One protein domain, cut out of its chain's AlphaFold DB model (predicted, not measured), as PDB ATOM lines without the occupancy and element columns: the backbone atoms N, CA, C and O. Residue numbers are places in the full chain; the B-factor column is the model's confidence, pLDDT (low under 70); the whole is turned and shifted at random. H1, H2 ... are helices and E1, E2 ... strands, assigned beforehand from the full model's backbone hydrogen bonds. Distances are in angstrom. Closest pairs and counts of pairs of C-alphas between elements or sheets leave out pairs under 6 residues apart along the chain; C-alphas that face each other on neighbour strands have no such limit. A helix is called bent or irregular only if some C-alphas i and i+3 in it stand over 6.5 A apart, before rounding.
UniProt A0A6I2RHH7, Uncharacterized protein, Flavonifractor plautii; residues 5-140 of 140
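What this domain is: This is residues 5 to 140 of the 140 residues of an uncharacterized protein of Flavonifractor plautii (UniProt A0A6I2RHH7). A twisted sheet of four strands, E1 to E4, has the long helix H2 over one face at its E1 side, and the far end of that helix sticks out from the body as an arm, residues 128 to 138. A second, two-stranded sheet, the long bent hairpin of E5 and E6, comes close to the first sheet at E4 and has the short helix H1 packed on it; the loop at its tip, residues 89 to 94, also sticks out. The printed part has 136 residues with two named helices and six named strands, in the order E1, E2, E3, E4, H1, E5, E6, H2. The first sheet runs E1, E2, E3, E4 and the second E5, E6, both antiparallel, and the class is mixed, helices and strands. The whole is compact, with a radius of gyration of the C-alphas of 16.5 A and spans of 59 by 43 by 24 A.

How they stand to each other: E1, residues 14 to 20, and E2, residues 26 to 33, form an antiparallel hairpin, with N 17 and O 30 within hydrogen-bond range at 2.9 A. E3, residues 40 to 45, forms the next hairpin with E2, with N 29 and O 42 within range at 2.7 A. E4, residues 55 to 57, forms a hairpin with E3, with N 56 and O 43 within range at 2.7 A. These four strands make a meander, each the antiparallel neighbour of the one before, with E1 and E4 as edge strands; from edge to edge their lines turn by 59 degrees. H1, residues 66 to 75, is not on this sheet. E5, residues 79 to 88, comes closest to H1 at the C-alphas of Glu 74 and His 80, 5.6 A apart, and bends by 54 degrees at residue 83. E6, residues 95 to 103, forms a hairpin with E5, with N 82 and O 100 within range at 2.8 A and N 96 and O 87 at 2.9 A. The closest C-alphas of E4 and E6 are those of Ala 55 and Phe 101, 5.8 A apart. H2, residues 105 to 138, is on the sheet of E1 to E4 at a height over the sheet of 10.1 A. It lies over E1 and runs slantwise to the strands, at 47 degrees to E1 on the local plane. The closest C-alphas of E1 and H2 are those of Cys 20 and Gly 115, 4.6 A apart. H1 and H2 are apart. Every O i to N i+4 pair is within hydrogen-bond range in H1, and 26 of 30 are in H2.

Where its parts are: E1 begins at C-alpha 14, (31.157, 10.893, -95.384), and is 19.4 A long from first to last C-alpha. E2 measures 22.5 A, E3 16.7 A and E4 6.8 A. H1 measures 14.0 A. E5 measures 25.6 A and ends at C-alpha 88, (2.255, 9.521, -77.785); E6 measures 25.1 A. H2 measures 32.0 A and ends at C-alpha 138, (9.492, 26.131, -55.375). It is irregular, with C-alphas 111 and 114 standing 9.5 A apart, and has a kink of 149 degrees near residue 112.

The domain as a whole: The two C-alphas farthest apart are those of Asp 35 and Gly 140, at 59.8 A. Without the stretches that stand free, residues 89 to 94 and 128 to 140, the body spans 40 by 39 by 22 A. The printed part has no cut, and none of the links is long. The mean pLDDT of the printed part of this predicted model is 73.8, and 43 printed residues are under 70, namely residues 22 to 25, 46 to 67, 83, 85 to 99 and 140.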
ATOM      1  N   LEU A   5      34.952  11.642 -92.111       87.19
ATOM      2  CA  LEU A   5      34.626  10.880 -90.917       87.19
ATOM      3  C   LEU A   5      35.243   9.485 -90.998       87.19
ATOM      4  O   LEU A   5      35.404   8.913 -92.075       87.19
ATOM      5  N   ARG A   6      35.609   8.944 -89.839       87.25
ATOM      6  CA  ARG A   6      36.139   7.591 -89.710       87.25
ATOM      7  C   ARG A   6      35.026   6.573 -89.917       87.25
ATOM      8  O   ARG A   6      33.920   6.755 -89.413       87.25
ATOM      9  N   GLY A   7      35.377   5.480 -90.589       88.50
ATOM     10  CA  GLY A   7      34.459   4.387 -90.886       88.50
ATOM     11  C   GLY A   7      33.540   4.686 -92.066       88.50
ATOM     12  O   GLY A   7      33.738   5.641 -92.821       88.50
ATOM     13  N   THR A   8      32.541   3.830 -92.223       87.12
ATOM     14  CA  THR A   8      31.489   3.973 -93.222       87.12
ATOM     15  C   THR A   8      30.131   3.893 -92.542       87.12
ATOM     16  O   THR A   8      29.971   3.236 -91.518       87.12
ATOM     17  N   TYR A   9      29.146   4.566 -93.121       84.56
ATOM     18  CA  TYR A   9      27.740   4.435 -92.753       84.56
ATOM     19  C   TYR A   9      26.970   4.078 -94.024       84.56
ATOM     20  O   TYR A   9      27.254   4.632 -95.084       84.56
ATOM     21  N   LYS A  10      26.083   3.077 -93.986       84.00
ATOM     22  CA  LYS A  10      25.428   2.546 -95.201       84.00
ATOM     23  C   LYS A  10      26.413   2.237 -96.348       84.00
ATOM     24  O   LYS A  10      26.145   2.527 -97.511       84.00
ATOM     25  N   GLY A  11      27.599   1.719 -96.003       86.38
ATOM     26  CA  GLY A  11      28.671   1.393 -96.954       86.38
ATOM     27  C   GLY A  11      29.440   2.589 -97.536       86.38
ATOM     28  O   GLY A  11      30.291   2.392 -98.398       86.38
ATOM     29  N   LYS A  12      29.188   3.821 -97.073       88.44
ATOM     30  CA  LYS A  12      29.745   5.055 -97.653       88.44
ATOM     31  C   LYS A  12      30.628   5.811 -96.669       88.44
ATOM     32  O   LYS A  12      30.340   5.864 -95.474       88.44
ATOM     33  N   GLN A  13      31.688   6.441 -97.177       91.25
ATOM     34  CA  GLN A  13      32.433   7.457 -96.432       91.25
ATOM     35  C   GLN A  13      31.731   8.809 -96.537       91.25
ATOM     36  O   GLN A  13      31.179   9.166 -97.578       91.25
ATOM     37  N   TYR A  14      31.803   9.588 -95.461       90.00
ATOM     38  CA  TYR A  14      31.157  10.893 -95.384       90.00
ATOM     39  C   TYR A  14      32.137  11.983 -94.980       90.00
ATOM     40  O   TYR A  14      33.043  11.773 -94.177       90.00
ATOM     41  N   ARG A  15      31.906  13.185 -95.501       91.12
ATOM     42  CA  ARG A  15      32.468  14.435 -94.991       91.12
ATOM     43  C   ARG A  15      31.423  15.154 -94.159       91.12
ATOM     44  O   ARG A  15      30.243  15.154 -94.505       91.12
ATOM     45  N   LEU A  16      31.869  15.809 -93.097       88.12
ATOM     46  CA  LEU A  16      30.992  16.577 -92.223       88.12
ATOM     47  C   LEU A  16      30.963  18.053 -92.629       88.12
ATOM     48  O   LEU A  16      32.007  18.684 -92.800       88.12
ATOM     49  N   LYS A  17      29.761  18.623 -92.709       87.81
ATOM     50  CA  LYS A  17      29.535  20.068 -92.763       87.81
ATOM     51  C   LYS A  17      28.618  20.472 -91.615       87.81
ATOM     52  O   LYS A  17      27.611  19.818 -91.369       87.81
ATOM     53  N   VAL A  18      28.969  21.545 -90.917       85.19
ATOM     54  CA  VAL A  18      28.210  22.045 -89.766       85.19
ATOM     55  C   VAL A  18      27.811  23.487 -90.026       85.19
ATOM     56  O   VAL A  18      28.637  24.303 -90.425       85.19
ATOM     57  N   GLU A  19      26.550  23.801 -89.774       83.44
ATOM     58  CA  GLU A  19      25.989  25.145 -89.818       83.44
ATOM     59  C   GLU A  19      25.262  25.395 -88.495       83.44
ATOM     60  O   GLU A  19      24.507  24.549 -88.025       83.44
ATOM     61  N   CYS A  20      25.475  26.550 -87.864       77.00
ATOM     62  CA  CYS A  20      24.664  26.948 -86.709       77.00
ATOM     63  C   CYS A  20      23.915  28.226 -87.050       77.00
ATOM     64  O   CYS A  20      24.532  29.259 -87.357       77.00
ATOM     65  N   TYR A  21      22.592  28.150 -86.988       70.88
ATOM     66  CA  TYR A  21      21.730  29.265 -87.329       70.88
ATOM     67  C   TYR A  21      21.822  30.350 -86.251       70.88
ATOM     68  O   TYR A  21      21.992  30.084 -85.066       70.88
ATOM     69  N   SER A  22      21.811  31.611 -86.683       57.34
ATOM     70  CA  SER A  22      21.964  32.766 -85.789       57.34
ATOM     71  C   SER A  22      20.647  33.199 -85.146       57.34
ATOM     72  O   SER A  22      20.666  33.778 -84.063       57.34
ATOM     73  N   LYS A  23      19.518  32.938 -85.818       65.69
ATOM     74  CA  LYS A  23      18.175  33.373 -85.401       65.69
ATOM     75  C   LYS A  23      17.431  32.324 -84.578       65.69
ATOM     76  O   LYS A  23      16.618  32.683 -83.733       65.69
ATOM     77  N   THR A  24      17.723  31.049 -84.807       65.31
ATOM     78  CA  THR A  24      17.200  29.923 -84.035       65.31
ATOM     79  C   THR A  24      18.378  29.214 -83.379       65.31
ATOM     80  O   THR A  24      19.447  29.137 -83.987       65.31
ATOM     81  N   PRO A  25      18.248  28.724 -82.140       67.44
ATOM     82  CA  PRO A  25      19.321  27.999 -81.468       67.44
ATOM     83  C   PRO A  25      19.414  26.573 -82.018       67.44
ATOM     84  O   PRO A  25      19.147  25.591 -81.334       67.44
ATOM     85  N   SER A  26      19.770  26.488 -83.291       76.94
ATOM     86  CA  SER A  26      19.709  25.285 -84.097       76.94
ATOM     87  C   SER A  26      21.093  24.973 -84.630       76.94
ATOM     88  O   SER A  26      21.774  25.849 -85.178       76.94
ATOM     89  N   ILE A  27      21.502  23.719 -84.497       77.69
ATOM     90  CA  ILE A  27      22.692  23.192 -85.151       77.69
ATOM     91  C   ILE A  27      22.262  22.244 -86.261       77.69
ATOM     92  O   ILE A  27      21.490  21.319 -86.043       77.69
ATOM     93  N   LYS A  28      22.755  22.491 -87.468       82.62
ATOM     94  CA  LYS A  28      22.546  21.655 -88.638       82.62
ATOM     95  C   LYS A  28      23.851  20.977 -88.994       82.62
ATOM     96  O   LYS A  28      24.877  21.616 -89.207       82.62
ATOM     97  N   VAL A  29      23.790  19.665 -89.070       81.56
ATOM     98  CA  VAL A  29      24.887  18.779 -89.404       81.56
ATOM     99  C   VAL A  29      24.527  18.081 -90.703       81.56
ATOM    100  O   VAL A  29      23.475  17.463 -90.819       81.56
ATOM    101  N   GLN A  30      25.383  18.199 -91.707       85.81
ATOM    102  CA  GLN A  30      25.212  17.536 -92.991       85.81
ATOM    103  C   GLN A  30      26.335  16.524 -93.186       85.81
ATOM    104  O   GLN A  30      27.515  16.881 -93.135       85.81
ATOM    105  N   LEU A  31      25.959  15.274 -93.437       86.25
ATOM    106  CA  LEU A  31      26.853  14.243 -93.937       86.25
ATOM    107  C   LEU A  31      26.805  14.271 -95.463       86.25
ATOM    108  O   LEU A  31      25.767  14.029 -96.079       86.25
ATOM    109  N   ILE A  32      27.942  14.595 -96.070       89.50
ATOM    110  CA  ILE A  32      28.118  14.653 -97.519       89.50
ATOM    111  C   ILE A  32      28.856  13.380 -97.934       89.50
ATOM    112  O   ILE A  32      30.042  13.261 -97.605       89.50
ATOM    113  N   PRO A  33      28.195  12.420 -98.594       89.44
ATOM    114  CA  PRO A  33      28.857  11.192 -99.003       89.44
ATOM    115  C   PRO A  33      29.917  11.489-100.068       89.44
ATOM    116  O   PRO A  33      29.795  12.424-100.863       89.44
ATOM    117  N   THR A  34      31.001  10.718-100.063       89.00
ATOM    118  CA  THR A  34      32.125  10.915-100.990       89.00
ATOM    119  C   THR A  34      31.842  10.413-102.404       89.00
ATOM    120  O   THR A  34      32.556  10.796-103.323       89.00
ATOM    121  N   ASP A  35      30.819   9.576-102.572       88.94
ATOM    122  CA  ASP A  35      30.401   8.972-103.843       88.94
ATOM    123  C   ASP A  35      29.444   9.859-104.667       88.94
ATOM    124  O   ASP A  35      29.031   9.470-105.753       88.94
ATOM    125  N   GLY A  36      29.087  11.046-104.161       85.44
ATOM    126  CA  GLY A  36      28.179  11.982-104.833       85.44
ATOM    127  C   GLY A  36      26.688  11.703-104.629       85.44
ATOM    128  O   GLY A  36      25.870  12.437-105.179       85.44
ATOM    129  N   SER A  37      26.326  10.694-103.831       86.00
ATOM    130  CA  SER A  37      24.929  10.416-103.479       86.00
ATOM    131  C   SER A  37      24.306  11.482-102.565       86.00
ATOM    132  O   SER A  37      24.949  12.460-102.165       86.00
ATOM    133  N   ASP A  38      23.025  11.306-102.238       82.81
ATOM    134  CA  ASP A  38      22.269  12.303-101.488       82.81
ATOM    135  C   ASP A  38      22.846  12.588-100.100       82.81
ATOM    136  O   ASP A  38      23.268  11.710 -99.339       82.81
ATOM    137  N   ARG A  39      22.842  13.878 -99.761       84.31
ATOM    138  CA  ARG A  39      23.314  14.372 -98.470       84.31
ATOM    139  C   ARG A  39      22.320  14.015 -97.383       84.31
ATOM    140  O   ARG A  39      21.140  14.338 -97.480       84.31
ATOM    141  N   ILE A  40      22.832  13.506 -96.274       82.62
ATOM    142  CA  ILE A  40      22.028  13.307 -95.073       82.62
ATOM    143  C   ILE A  40      22.121  14.582 -94.246       82.62
ATOM    144  O   ILE A  40      23.210  15.013 -93.873       82.62
ATOM    145  N   THR A  41      20.984  15.217 -93.981       80.06
ATOM    146  CA  THR A  41      20.918  16.435 -93.168       80.06
ATOM    147  C   THR A  41      20.225  16.127 -91.854       80.06
ATOM    148  O   THR A  41      19.117  15.596 -91.844       80.06
ATOM    149  N   VAL A  42      20.881  16.500 -90.761       77.44
ATOM    150  CA  VAL A  42      20.359  16.403 -89.405       77.44
ATOM    151  C   VAL A  42      20.336  17.782 -88.771       77.44
ATOM    152  O   VAL A  42      21.367  18.445 -88.702       77.44
ATOM    153  N   THR A  43      19.185  18.218 -88.280       76.00
ATOM    154  CA  THR A  43      19.043  19.496 -87.574       76.00
ATOM    155  C   THR A  43      18.647  19.229 -86.134       76.00
ATOM    156  O   THR A  43      17.758  18.433 -85.880       76.00
ATOM    157  N   GLN A  44      19.286  19.885 -85.177       74.38
ATOM    158  CA  GLN A  44      18.878  19.872 -83.781       74.38
ATOM    159  C   GLN A  44      18.536  21.287 -83.339       74.38
ATOM    160  O   GLN A  44      19.407  22.158 -83.320       74.38
ATOM    161  N   ASP A  45      17.293  21.475 -82.910       72.06
ATOM    162  CA  ASP A  45      16.792  22.731 -82.363       72.06
ATOM    163  C   ASP A  45      16.823  22.703 -80.831       72.06
ATOM    164  O   ASP A  45      16.306  21.787 -80.184       72.06
ATOM    165  N   ILE A  46      17.398  23.732 -80.213       63.47
ATOM    166  CA  ILE A  46      17.298  23.933 -78.770       63.47
ATOM    167  C   ILE A  46      16.008  24.704 -78.462       63.47
ATOM    168  O   ILE A  46      15.752  25.776 -78.992       63.47
ATOM    169  N   GLY A  47      15.211  24.220 -77.514       52.50
ATOM    170  CA  GLY A  47      14.154  25.043 -76.916       52.50
ATOM    171  C   GLY A  47      12.856  25.172 -77.719       52.50
ATOM    172  O   GLY A  47      12.009  25.967 -77.315       52.50
ATOM    173  N   GLN A  48      12.653  24.378 -78.777       53.78
ATOM    174  CA  GLN A  48      11.298  24.110 -79.272       53.78
ATOM    175  C   GLN A  48      10.458  23.361 -78.217       53.78
ATOM    176  O   GLN A  48      10.986  22.835 -77.236       53.78
ATOM    177  N   SER A  49       9.133  23.367 -78.399       47.22
ATOM    178  CA  SER A  49       8.139  22.751 -77.506       47.22
ATOM    179  C   SER A  49       8.200  21.220 -77.465       47.22
ATOM    180  O   SER A  49       7.727  20.622 -76.498       47.22
ATOM    181  N   LEU A  50       8.821  20.583 -78.462       48.31
ATOM    182  CA  LEU A  50       9.207  19.175 -78.403       48.31
ATOM    183  C   LEU A  50      10.381  18.994 -77.424       48.31
ATOM    184  O   LEU A  50      11.123  19.943 -77.159       48.31
ATOM    185  N   PRO A  51      10.569  17.816 -76.809       48.56
ATOM    186  CA  PRO A  51      11.548  17.682 -75.746       48.56
ATOM    187  C   PRO A  51      12.937  18.027 -76.237       48.56
ATOM    188  O   PRO A  51      13.409  17.552 -77.267       48.56
ATOM    189  N   ARG A  52      13.533  18.926 -75.460       50.34
ATOM    190  CA  ARG A  52      14.848  19.518 -75.664       50.34
ATOM    191  C   ARG A  52      15.819  18.418 -76.127       50.34
ATOM    192  O   ARG A  52      15.867  17.371 -75.490       50.34
ATOM    193  N   TYR A  53      16.588  18.691 -77.187       49.53
ATOM    194  CA  TYR A  53      17.669  17.838 -77.725       49.53
ATOM    195  C   TYR A  53      17.274  16.677 -78.659       49.53
ATOM    196  O   TYR A  53      17.943  15.648 -78.657       49.53
ATOM    197  N   GLN A  54      16.254  16.827 -79.510       55.41
ATOM    198  CA  GLN A  54      16.093  15.914 -80.654       55.41
ATOM    199  C   GLN A  54      16.931  16.370 -81.849       55.41
ATOM    200  O   GLN A  54      16.971  17.553 -82.182       55.41
ATOM    201  N   ALA A  55      17.630  15.423 -82.466       49.94
ATOM    202  CA  ALA A  55      18.244  15.582 -83.772       49.94
ATOM    203  C   ALA A  55      17.252  15.032 -84.814       49.94
ATOM    204  O   ALA A  55      16.895  13.860 -84.762       49.94
ATOM    205  N   TYR A  56      16.764  15.880 -85.713       48.50
ATOM    206  CA  TYR A  56      15.813  15.538 -86.768       48.50
ATOM    207  C   TYR A  56      16.568  15.190 -88.046       48.50
ATOM    208  O   TYR A  56      17.332  16.020 -88.536       48.50
ATOM    209  N   LEU A  57      16.328  14.014 -88.624       49.47
ATOM    210  CA  LEU A  57      16.512  13.818 -90.064       49.47
ATOM    211  C   LEU A  57      15.345  14.532 -90.763       49.47
ATOM    212  O   LEU A  57      14.252  14.572 -90.211       49.47
ATOM    213  N   VAL A  58      15.584  15.134 -91.928       43.38
ATOM    214  CA  VAL A  58      14.689  16.069 -92.655       43.38
ATOM    215  C   VAL A  58      13.202  15.647 -92.773       43.38
ATOM    216  O   VAL A  58      12.359  16.516 -92.972       43.38
ATOM    217  N   GLU A  59      12.852  14.376 -92.553       42.81
ATOM    218  CA  GLU A  59      11.477  13.837 -92.554       42.81
ATOM    219  C   GLU A  59      10.959  13.392 -91.160       42.81
ATOM    220  O   GLU A  59      10.147  12.483 -91.022       42.81
ATOM    221  N   ASN A  60      11.396  14.076 -90.098       41.06
ATOM    222  CA  ASN A  60      10.794  14.117 -88.753       41.06
ATOM    223  C   ASN A  60      10.693  12.840 -87.902       41.06
ATOM    224  O   ASN A  60      10.196  12.938 -86.782       41.06
ATOM    225  N   ILE A  61      11.220  11.682 -88.296       44.78
ATOM    226  CA  ILE A  61      11.408  10.558 -87.362       44.78
ATOM    227  C   ILE A  61      12.740   9.873 -87.673       44.78
ATOM    228  O   ILE A  61      13.010   9.489 -88.806       44.78
ATOM    229  N   LEU A  62      13.581   9.725 -86.647       48.62
ATOM    230  CA  LEU A  62      14.688   8.771 -86.638       48.62
ATOM    231  C   LEU A  62      14.058   7.363 -86.672       48.62
ATOM    232  O   LEU A  62      13.760   6.789 -85.625       48.62
ATOM    233  N   ASP A  63      13.766   6.857 -87.874       42.59
ATOM    234  CA  ASP A  63      13.336   5.470 -88.088       42.59
ATOM    235  C   ASP A  63      14.551   4.536 -88.259       42.59
ATOM    236  O   ASP A  63      15.671   5.011 -88.458       42.59
ATOM    237  N   VAL A  64      14.312   3.233 -88.093       36.78
ATOM    238  CA  VAL A  64      15.182   2.043 -87.872       36.78
ATOM    239  C   VAL A  64      16.709   2.104 -88.175       36.78
ATOM    240  O   VAL A  64      17.468   1.474 -87.446       36.78
ATOM    241  N   ASP A  65      17.214   2.931 -89.094       48.50
ATOM    242  CA  ASP A  65      18.659   3.189 -89.328       48.50
ATOM    243  C   ASP A  65      19.306   4.155 -88.310       48.50
ATOM    244  O   ASP A  65      20.465   4.571 -88.410       48.50
ATOM    245  N   SER A  66      18.533   4.550 -87.306       62.44
ATOM    246  CA  SER A  66      18.889   5.564 -86.320       62.44
ATOM    247  C   SER A  66      19.990   5.128 -85.367       62.44
ATOM    248  O   SER A  66      20.816   5.949 -84.985       62.44
ATOM    249  N   PHE A  67      20.041   3.846 -85.005       69.00
ATOM    250  CA  PHE A  67      21.104   3.326 -84.145       69.00
ATOM    251  C   PHE A  67      22.439   3.254 -84.875       69.00
ATOM    252  O   PHE A  67      23.444   3.666 -84.310       69.00
ATOM    253  N   GLU A  68      22.454   2.805 -86.131       76.25
ATOM    254  CA  GLU A  68      23.676   2.806 -86.942       76.25
ATOM    255  C   GLU A  68      24.177   4.230 -87.187       76.25
ATOM    256  O   GLU A  68      25.371   4.496 -87.058       76.25
ATOM    257  N   PHE A  69      23.265   5.171 -87.460       78.69
ATOM    258  CA  PHE A  69      23.608   6.585 -87.541       78.69
ATOM    259  C   PHE A  69      24.192   7.096 -86.217       78.69
ATOM    260  O   PHE A  69      25.265   7.693 -86.211       78.69
ATOM    261  N   MET A  70      23.517   6.865 -85.087       78.31
ATOM    262  CA  MET A  70      23.978   7.328 -83.774       78.31
ATOM    263  C   MET A  70      25.330   6.716 -83.404       78.31
ATOM    264  O   MET A  70      26.221   7.458 -83.007       78.31
ATOM    265  N   ALA A  71      25.516   5.415 -83.629       83.31
ATOM    266  CA  ALA A  71      26.777   4.716 -83.409       83.31
ATOM    267  C   ALA A  71      27.897   5.279 -84.295       83.31
ATOM    268  O   ALA A  71      29.006   5.517 -83.820       83.31
ATOM    269  N   PHE A  72      27.608   5.573 -85.566       86.19
ATOM    270  CA  PHE A  72      28.560   6.219 -86.468       86.19
ATOM    271  C   PHE A  72      28.956   7.620 -85.978       86.19
ATOM    272  O   PHE A  72      30.131   7.999 -86.025       86.19
ATOM    273  N   MET A  73      27.997   8.395 -85.466       86.00
ATOM    274  CA  MET A  73      28.262   9.721 -84.909       86.00
ATOM    275  C   MET A  73      29.025   9.649 -83.574       86.00
ATOM    276  O   MET A  73      29.933  10.455 -83.362       86.00
ATOM    277  N   GLU A  74      28.721   8.678 -82.709       87.25
ATOM    278  CA  GLU A  74      29.437   8.396 -81.454       87.25
ATOM    279  C   GLU A  74      30.881   7.954 -81.715       87.25
ATOM    280  O   GLU A  74      31.810   8.505 -81.125       87.25
ATOM    281  N   GLN A  75      31.103   7.049 -82.676       90.75
ATOM    282  CA  GLN A  75      32.438   6.608 -83.101       90.75
ATOM    283  C   GLN A  75      33.307   7.780 -83.583       90.75
ATOM    284  O   GLN A  75      34.528   7.786 -83.407       90.75
ATOM    285  N   ASN A  76      32.678   8.789 -84.185       88.94
ATOM    286  CA  ASN A  76      33.337  10.008 -84.638       88.94
ATOM    287  C   ASN A  76      33.401  11.108 -83.565       88.94
ATOM    288  O   ASN A  76      33.873  12.212 -83.850       88.94
ATOM    289  N   ASN A  77      32.972  10.810 -82.334       88.88
ATOM    290  CA  ASN A  77      32.917  11.735 -81.205       88.88
ATOM    291  C   ASN A  77      32.116  13.008 -81.537       88.88
ATOM    292  O   ASN A  77      32.510  14.117 -81.185       88.88
ATOM    293  N   LEU A  78      31.022  12.883 -82.289       85.94
ATOM    294  CA  LEU A  78      30.211  14.025 -82.732       85.94
ATOM    295  C   LEU A  78      28.969  14.244 -81.875       85.94
ATOM    296  O   LEU A  78      28.384  15.323 -81.916       85.94
ATOM    297  N   GLY A  79      28.573  13.255 -81.087       83.25
ATOM    298  CA  GLY A  79      27.443  13.324 -80.175       83.25
ATOM    299  C   GLY A  79      27.248  11.996 -79.464       83.25
ATOM    300  O   GLY A  79      28.036  11.079 -79.675       83.25
ATOM    301  N   HIS A  80      26.204  11.917 -78.650       81.00
ATOM    302  CA  HIS A  80      25.816  10.716 -77.914       81.00
ATOM    303  C   HIS A  80      24.301  10.654 -77.734       81.00
ATOM    304  O   HIS A  80      23.607  11.675 -77.840       81.00
ATOM    305  N   ILE A  81      23.786   9.471 -77.412       77.81
ATOM    306  CA  ILE A  81      22.412   9.330 -76.922       77.81
ATOM    307  C   ILE A  81      22.328   9.902 -75.501       77.81
ATOM    308  O   ILE A  81      22.947   9.397 -74.571       77.81
ATOM    309  N   ALA A  82      21.557  10.974 -75.338       74.19
ATOM    310  CA  ALA A  82      21.389  11.678 -74.072       74.19
ATOM    311  C   ALA A  82      20.235  11.121 -73.222       74.19
ATOM    312  O   ALA A  82      20.273  11.231 -72.000       74.19
ATOM    313  N   ASP A  83      19.193  10.577 -73.857       68.50
ATOM    314  CA  ASP A  83      18.007  10.043 -73.179       68.50
ATOM    315  C   ASP A  83      17.171   9.176 -74.139       68.50
ATOM    316  O   ASP A  83      17.338   9.235 -75.360       68.50
ATOM    317  N   TYR A  84      16.204   8.437 -73.601       71.06
ATOM    318  CA  TYR A  84      15.153   7.769 -74.362       71.06
ATOM    319  C   TYR A  84      13.802   8.270 -73.886       71.06
ATOM    320  O   TYR A  84      13.435   8.112 -72.722       71.06
ATOM    321  N   LYS A  85      13.009   8.831 -74.797       65.75
ATOM    322  CA  LYS A  85      11.698   9.364 -74.438       65.75
ATOM    323  C   LYS A  85      10.582   8.683 -75.206       65.75
ATOM    324  O   LYS A  85      10.638   8.521 -76.421       65.75
ATOM    325  N   ARG A  86       9.545   8.289 -74.466       65.38
ATOM    326  CA  ARG A  86       8.293   7.777 -75.023       65.38
ATOM    327  C   ARG A  86       7.362   8.932 -75.365       65.38
ATOM    328  O   ARG A  86       7.050   9.752 -74.504       65.38
ATOM    329  N   TYR A  87       6.897   8.951 -76.605       62.53
ATOM    330  CA  TYR A  87       5.943   9.917 -77.130       62.53
ATOM    331  C   TYR A  87       4.650   9.224 -77.506       62.53
ATOM    332  O   TYR A  87       4.676   8.165 -78.129       62.53
ATOM    333  N   SER A  88       3.526   9.837 -77.145       57.62
ATOM    334  CA  SER A  88       2.255   9.521 -77.785       57.62
ATOM    335  C   SER A  88       2.229  10.253 -79.116       57.62
ATOM    336  O   SER A  88       2.437  11.461 -79.134       57.62
ATOM    337  N   MET A  89       1.995   9.540 -80.214       58.12
ATOM    338  CA  MET A  89       1.582  10.203 -81.450       58.12
ATOM    339  C   MET A  89       0.185  10.792 -81.206       58.12
ATOM    340  O   MET A  89      -0.641  10.141 -80.557       58.12
ATOM    341  N   ASP A  90      -0.078  12.001 -81.704       56.31
ATOM    342  CA  ASP A  90      -1.342  12.728 -81.485       56.31
ATOM    343  C   ASP A  90      -2.584  11.970 -82.006       56.31
ATOM    344  O   ASP A  90      -3.713  12.287 -81.650       56.31
ATOM    345  N   THR A  91      -2.388  10.906 -82.792       58.19
ATOM    346  CA  THR A  91      -3.431  10.039 -83.361       58.19
ATOM    347  C   THR A  91      -3.828   8.839 -82.488       58.19
ATOM    348  O   THR A  91      -4.427   7.889 -82.983       58.19
ATOM    349  N   GLY A  92      -3.510   8.838 -81.188       54.34
ATOM    350  CA  GLY A  92      -4.110   7.922 -80.200       54.34
ATOM    351  C   GLY A  92      -3.771   6.424 -80.322       54.34
ATOM    352  O   GLY A  92      -4.203   5.648 -79.476       54.34
ATOM    353  N   GLY A  93      -2.991   5.999 -81.322       57.69
ATOM    354  CA  GLY A  93      -2.823   4.571 -81.631       57.69
ATOM    355  C   GLY A  93      -1.534   3.906 -81.144       57.69
ATOM    356  O   GLY A  93      -1.529   2.707 -80.890       57.69
ATOM    357  N   THR A  94      -0.418   4.634 -80.990       58.62
ATOM    358  CA  THR A  94       0.866   3.989 -80.633       58.62
ATOM    359  C   THR A  94       1.842   4.944 -79.954       58.62
ATOM    360  O   THR A  94       2.102   6.043 -80.445       58.62
ATOM    361  N   ARG A  95       2.418   4.511 -78.823       61.12
ATOM    362  CA  ARG A  95       3.521   5.216 -78.157       61.12
ATOM    363  C   ARG A  95       4.846   4.810 -78.807       61.12
ATOM    364  O   ARG A  95       5.217   3.642 -78.715       61.12
ATOM    365  N   LYS A  96       5.573   5.747 -79.419       64.38
ATOM    366  CA  LYS A  96       6.923   5.504 -79.954       64.38
ATOM    367  C   LYS A  96       7.976   5.870 -78.910       64.38
ATOM    368  O   LYS A  96       7.918   6.947 -78.317       64.38
ATOM    369  N   THR A  97       8.937   4.982 -78.677       64.56
ATOM    370  CA  THR A  97      10.167   5.330 -77.955       64.56
ATOM    371  C   THR A  97      11.142   5.929 -78.960       64.56
ATOM    372  O   THR A  97      11.413   5.313 -79.983       64.56
ATOM    373  N   VAL A  98      11.658   7.121 -78.675       67.62
ATOM    374  CA  VAL A  98      12.621   7.828 -79.524       67.62
ATOM    375  C   VAL A  98      13.887   8.079 -78.713       67.62
ATOM    376  O   VAL A  98      13.814   8.558 -77.579       67.62
ATOM    377  N   ALA A  99      15.043   7.762 -79.295       67.62
ATOM    378  CA  ALA A  99      16.340   8.119 -78.733       67.62
ATOM    379  C   ALA A  99      16.618   9.613 -78.964       67.62
ATOM    380  O   ALA A  99      16.473  10.126 -80.076       67.62
ATOM    381  N   LEU A 100      16.994  10.324 -77.904       71.56
ATOM    382  CA  LEU A 100      17.403  11.723 -77.968       71.56
ATOM    383  C   LEU A 100      18.907  11.768 -78.210       71.56
ATOM    384  O   LEU A 100      19.686  11.439 -77.322       71.56
ATOM    385  N   PHE A 101      19.320  12.176 -79.405       74.12
ATOM    386  CA  PHE A 101      20.733  12.326 -79.735       74.12
ATOM    387  C   PHE A 101      21.190  13.767 -79.514       74.12
ATOM    388  O   PHE A 101      20.610  14.694 -80.081       74.12
ATOM    389  N   GLN A 102      22.253  13.971 -78.739       77.38
ATOM    390  CA  GLN A 102      22.832  15.283 -78.473       77.38
ATOM    391  C   GLN A 102      24.207  15.436 -79.122       77.38
ATOM    392  O   GLN A 102      25.134  14.680 -78.845       77.38
ATOM    393  N   PHE A 103      24.356  16.481 -79.937       79.69
ATOM    394  CA  PHE A 103      25.629  16.824 -80.555       79.69
ATOM    395  C   PHE A 103      26.638  17.376 -79.541       79.69
ATOM    396  O   PHE A 103      26.313  18.219 -78.700       79.69
ATOM    397  N   HIS A 104      27.897  16.964 -79.674       82.00
ATOM    398  CA  HIS A 104      29.015  17.547 -78.948       82.00
ATOM    399  C   HIS A 104      29.500  18.803 -79.668       82.00
ATOM    400  O   HIS A 104      30.133  18.738 -80.719       82.00
ATOM    401  N   SER A 105      29.255  19.970 -79.082       76.81
ATOM    402  CA  SER A 105      29.664  21.233 -79.697       76.81
ATOM    403  C   SER A 105      31.189  21.365 -79.830       76.81
ATOM    404  O   SER A 105      31.662  21.878 -80.839       76.81
ATOM    405  N   GLY A 106      31.977  20.842 -78.882       82.38
ATOM    406  CA  GLY A 106      33.447  20.921 -78.891       82.38
ATOM    407  C   GLY A 106      34.099  20.363 -80.171       82.38
ATOM    408  O   GLY A 106      34.789  21.107 -80.869       82.38
ATOM    409  N   PRO A 107      33.866  19.090 -80.527       84.00
ATOM    410  CA  PRO A 107      34.303  18.493 -81.791       84.00
ATOM    411  C   PRO A 107      33.772  19.229 -83.030       84.00
ATOM    412  O   PRO A 107      34.517  19.425 -83.994       84.00
ATOM    413  N   LEU A 108      32.527  19.719 -82.986       84.50
ATOM    414  CA  LEU A 108      31.903  20.461 -84.088       84.50
ATOM    415  C   LEU A 108      32.493  21.867 -84.297       84.50
ATOM    416  O   LEU A 108      32.470  22.372 -85.424       84.50
ATOM    417  N   ARG A 109      33.117  22.484 -83.280       85.12
ATOM    418  CA  ARG A 109      33.820  23.780 -83.420       85.12
ATOM    419  C   ARG A 109      34.914  23.742 -84.489       85.12
ATOM    420  O   ARG A 109      35.171  24.769 -85.108       85.12
ATOM    421  N   LYS A 110      35.515  22.575 -84.752       84.69
ATOM    422  CA  LYS A 110      36.512  22.391 -85.826       84.69
ATOM    423  C   LYS A 110      35.942  22.672 -87.220       84.69
ATOM    424  O   LYS A 110      36.695  23.000 -88.130       84.69
ATOM    425  N   PHE A 111      34.628  22.532 -87.374       84.00
ATOM    426  CA  PHE A 111      33.908  22.723 -88.629       84.00
ATOM    427  C   PHE A 111      33.224  24.086 -88.689       84.00
ATOM    428  O   PHE A 111      33.140  24.673 -89.763       84.00
ATOM    429  N   HIS A 112      32.739  24.597 -87.551       84.50
ATOM    430  CA  HIS A 112      32.020  25.868 -87.514       84.50
ATOM    431  C   HIS A 112      32.100  26.571 -86.139       84.50
ATOM    432  O   HIS A 112      31.104  26.703 -85.419       84.50
ATOM    433  N   ALA A 113      33.297  27.046 -85.772       84.94
ATOM    434  CA  ALA A 113      33.613  27.602 -84.448       84.94
ATOM    435  C   ALA A 113      32.663  28.720 -83.981       84.94
ATOM    436  O   ALA A 113      32.076  28.621 -82.904       84.94
ATOM    437  N   SER A 114      32.470  29.762 -84.799       82.94
ATOM    438  CA  SER A 114      31.643  30.926 -84.439       82.94
ATOM    439  C   SER A 114      30.173  30.555 -84.231       82.94
ATOM    440  O   SER A 114      29.520  31.041 -83.310       82.94
ATOM    441  N   GLY A 115      29.649  29.652 -85.060       80.31
ATOM    442  CA  GLY A 115      28.285  29.148 -84.909       80.31
ATOM    443  C   GLY A 115      28.105  28.300 -83.655       80.31
ATOM    444  O   GLY A 115      27.135  28.512 -82.930       80.31
ATOM    445  N   CYS A 116      29.054  27.406 -83.361       81.88
ATOM    446  CA  CYS A 116      29.005  26.579 -82.156       81.88
ATOM    447  C   CYS A 116      29.061  27.445 -80.887       81.88
ATOM    448  O   CYS A 116      28.277  27.224 -79.971       81.88
ATOM    449  N   ALA A 117      29.903  28.484 -80.859       83.75
ATOM    450  CA  ALA A 117      29.971  29.417 -79.732       83.75
ATOM    451  C   ALA A 117      28.633  30.145 -79.486       83.75
ATOM    452  O   ALA A 117      28.191  30.287 -78.345       83.75
ATOM    453  N   ARG A 118      27.939  30.568 -80.556       79.44
ATOM    454  CA  ARG A 118      26.597  31.168 -80.441       79.44
ATOM    455  C   ARG A 118      25.568  30.175 -79.905       79.44
ATOM    456  O   ARG A 118      24.804  30.527 -79.007       79.44
ATOM    457  N   TYR A 119      25.566  28.954 -80.438       78.44
ATOM    458  CA  TYR A 119      24.691  27.870 -79.989       78.44
ATOM    459  C   TYR A 119      24.878  27.596 -78.488       78.44
ATOM    460  O   TYR A 119      23.909  27.589 -77.732       78.44
ATOM    461  N   GLU A 120      26.125  27.462 -78.030       80.50
ATOM    462  CA  GLU A 120      26.467  27.214 -76.624       80.50
ATOM    463  C   GLU A 120      26.049  28.363 -75.699       80.50
ATOM    464  O   GLU A 120      25.478  28.126 -74.634       80.50
ATOM    465  N   SER A 121      26.286  29.612 -76.110       81.94
ATOM    466  CA  SER A 121      25.874  30.797 -75.349       81.94
ATOM    467  C   SER A 121      24.352  30.854 -75.180       81.94
ATOM    468  O   SER A 121      23.837  31.038 -74.070       81.94
ATOM    469  N   HIS A 122      23.610  30.609 -76.262       78.62
ATOM    470  CA  HIS A 122      22.153  30.545 -76.203       78.62
ATOM    471  C   HIS A 122      21.677  29.399 -75.303       78.62
ATOM    472  O   HIS A 122      20.773  29.573 -74.481       78.62
ATOM    473  N   TYR A 123      22.317  28.236 -75.412       76.50
ATOM    474  CA  TYR A 123      22.014  27.079 -74.586       76.50
ATOM    475  C   TYR A 123      22.206  27.353 -73.088       76.50
ATOM    476  O   TYR A 123      21.326  27.045 -72.277       76.50
ATOM    477  N   ALA A 124      23.321  27.987 -72.715       81.00
ATOM    478  CA  ALA A 124      23.601  28.392 -71.342       81.00
ATOM    479  C   ALA A 124      22.541  29.373 -70.812       81.00
ATOM    480  O   ALA A 124      22.039  29.201 -69.698       81.00
ATOM    481  N   LYS A 125      22.127  30.347 -71.635       82.44
ATOM    482  CA  LYS A 125      21.052  31.290 -71.294       82.44
ATOM    483  C   LYS A 125      19.728  30.570 -71.028       82.44
ATOM    484  O   LYS A 125      19.068  30.860 -70.034       82.44
ATOM    485  N   LEU A 126      19.352  29.603 -71.866       75.38
ATOM    486  CA  LEU A 126      18.131  28.814 -71.667       75.38
ATOM    487  C   LEU A 126      18.170  27.985 -70.378       75.38
ATOM    488  O   LEU A 126      17.178  27.957 -69.645       75.38
ATOM    489  N   LYS A 127      19.305  27.341 -70.067       75.62
ATOM    490  CA  LYS A 127      19.485  26.605 -68.803       75.62
ATOM    491  C   LYS A 127      19.303  27.510 -67.591       75.62
ATOM    492  O   LYS A 127      18.575  27.140 -66.670       75.62
ATOM    493  N   ARG A 128      19.912  28.698 -67.619       81.44
ATOM    494  CA  ARG A 128      19.799  29.687 -66.543       81.44
ATOM    495  C   ARG A 128      18.351  30.132 -66.338       81.44
ATOM    496  O   ARG A 128      17.833  29.987 -65.236       81.44
ATOM    497  N   THR A 129      17.667  30.556 -67.402       82.25
ATOM    498  CA  THR A 129      16.250  30.959 -67.338       82.25
ATOM    499  C   THR A 129      15.361  29.840 -66.792       82.25
ATOM    500  O   THR A 129      14.426  30.087 -66.031       82.25
ATOM    501  N   TYR A 130      15.625  28.586 -67.172       77.12
ATOM    502  CA  TYR A 130      14.878  27.443 -66.653       77.12
ATOM    503  C   TYR A 130      15.113  27.227 -65.153       77.12
ATOM    504  O   TYR A 130      14.144  27.036 -64.418       77.12
ATOM    505  N   ALA A 131      16.368  27.275 -64.701       77.44
ATOM    506  CA  ALA A 131      16.708  27.152 -63.288       77.44
ATOM    507  C   ALA A 131      16.032  28.255 -62.456       77.44
ATOM    508  O   ALA A 131      15.375  27.943 -61.469       77.44
ATOM    509  N   GLU A 132      16.085  29.508 -62.918       86.88
ATOM    510  CA  GLU A 132      15.431  30.657 -62.274       86.88
ATOM    511  C   GLU A 132      13.902  30.502 -62.196       86.88
ATOM    512  O   GLU A 132      13.282  30.823 -61.185       86.88
ATOM    513  N   ARG A 133      13.256  29.980 -63.249       83.06
ATOM    514  CA  ARG A 133      11.809  29.698 -63.217       83.06
ATOM    515  C   ARG A 133      11.466  28.567 -62.253       83.06
ATOM    516  O   ARG A 133      10.434  28.631 -61.591       83.06
ATOM    517  N   ARG A 134      12.300  27.527 -62.191       80.31
ATOM    518  CA  ARG A 134      12.098  26.395 -61.281       80.31
ATOM    519  C   ARG A 134      12.235  26.830 -59.825       80.31
ATOM    520  O   ARG A 134      11.386  26.453 -59.030       80.31
ATOM    521  N   THR A 135      13.243  27.631 -59.485       83.38
ATOM    522  CA  THR A 135      13.422  28.129 -58.112       83.38
ATOM    523  C   THR A 135      12.261  29.016 -57.681       83.38
ATOM    524  O   THR A 135      11.724  28.801 -56.603       83.38
ATOM    525  N   ARG A 136      11.783  29.924 -58.546       83.62
ATOM    526  CA  ARG A 136      10.589  30.745 -58.260       83.62
ATOM    527  C   ARG A 136       9.334  29.919 -57.980       83.62
ATOM    528  O   ARG A 136       8.557  30.296 -57.121       83.62
ATOM    529  N   ARG A 137       9.142  28.800 -58.688       78.38
ATOM    530  CA  ARG A 137       8.005  27.888 -58.467       78.38
ATOM    531  C   ARG A 137       8.107  27.048 -57.196       78.38
ATOM    532  O   ARG A 137       7.098  26.501 -56.795       78.38
ATOM    533  N   MET A 138       9.304  26.864 -56.637       75.06
ATOM    534  CA  MET A 138       9.492  26.131 -55.375       75.06
ATOM    535  C   MET A 138       9.526  27.062 -54.156       75.06
ATOM    536  O   MET A 138       9.507  26.579 -53.032       75.06
ATOM    537  N   ALA A 139       9.631  28.374 -54.379       70.31
ATOM    538  CA  ALA A 139       9.685  29.399 -53.340       70.31
ATOM    539  C   ALA A 139       8.321  30.060 -53.053       70.31
ATOM    540  O   ALA A 139       8.258  30.967 -52.227       70.31
ATOM    541  N   GLY A 140       7.261  29.641 -53.745       51.62
ATOM    542  CA  GLY A 140       5.869  30.022 -53.500       51.62
ATOM    543  C   GLY A 140       4.997  28.781 -53.493       51.62
ATOM    544  O   GLY A 140       3.908  28.861 -52.894       51.62
TER     545      GLY A 140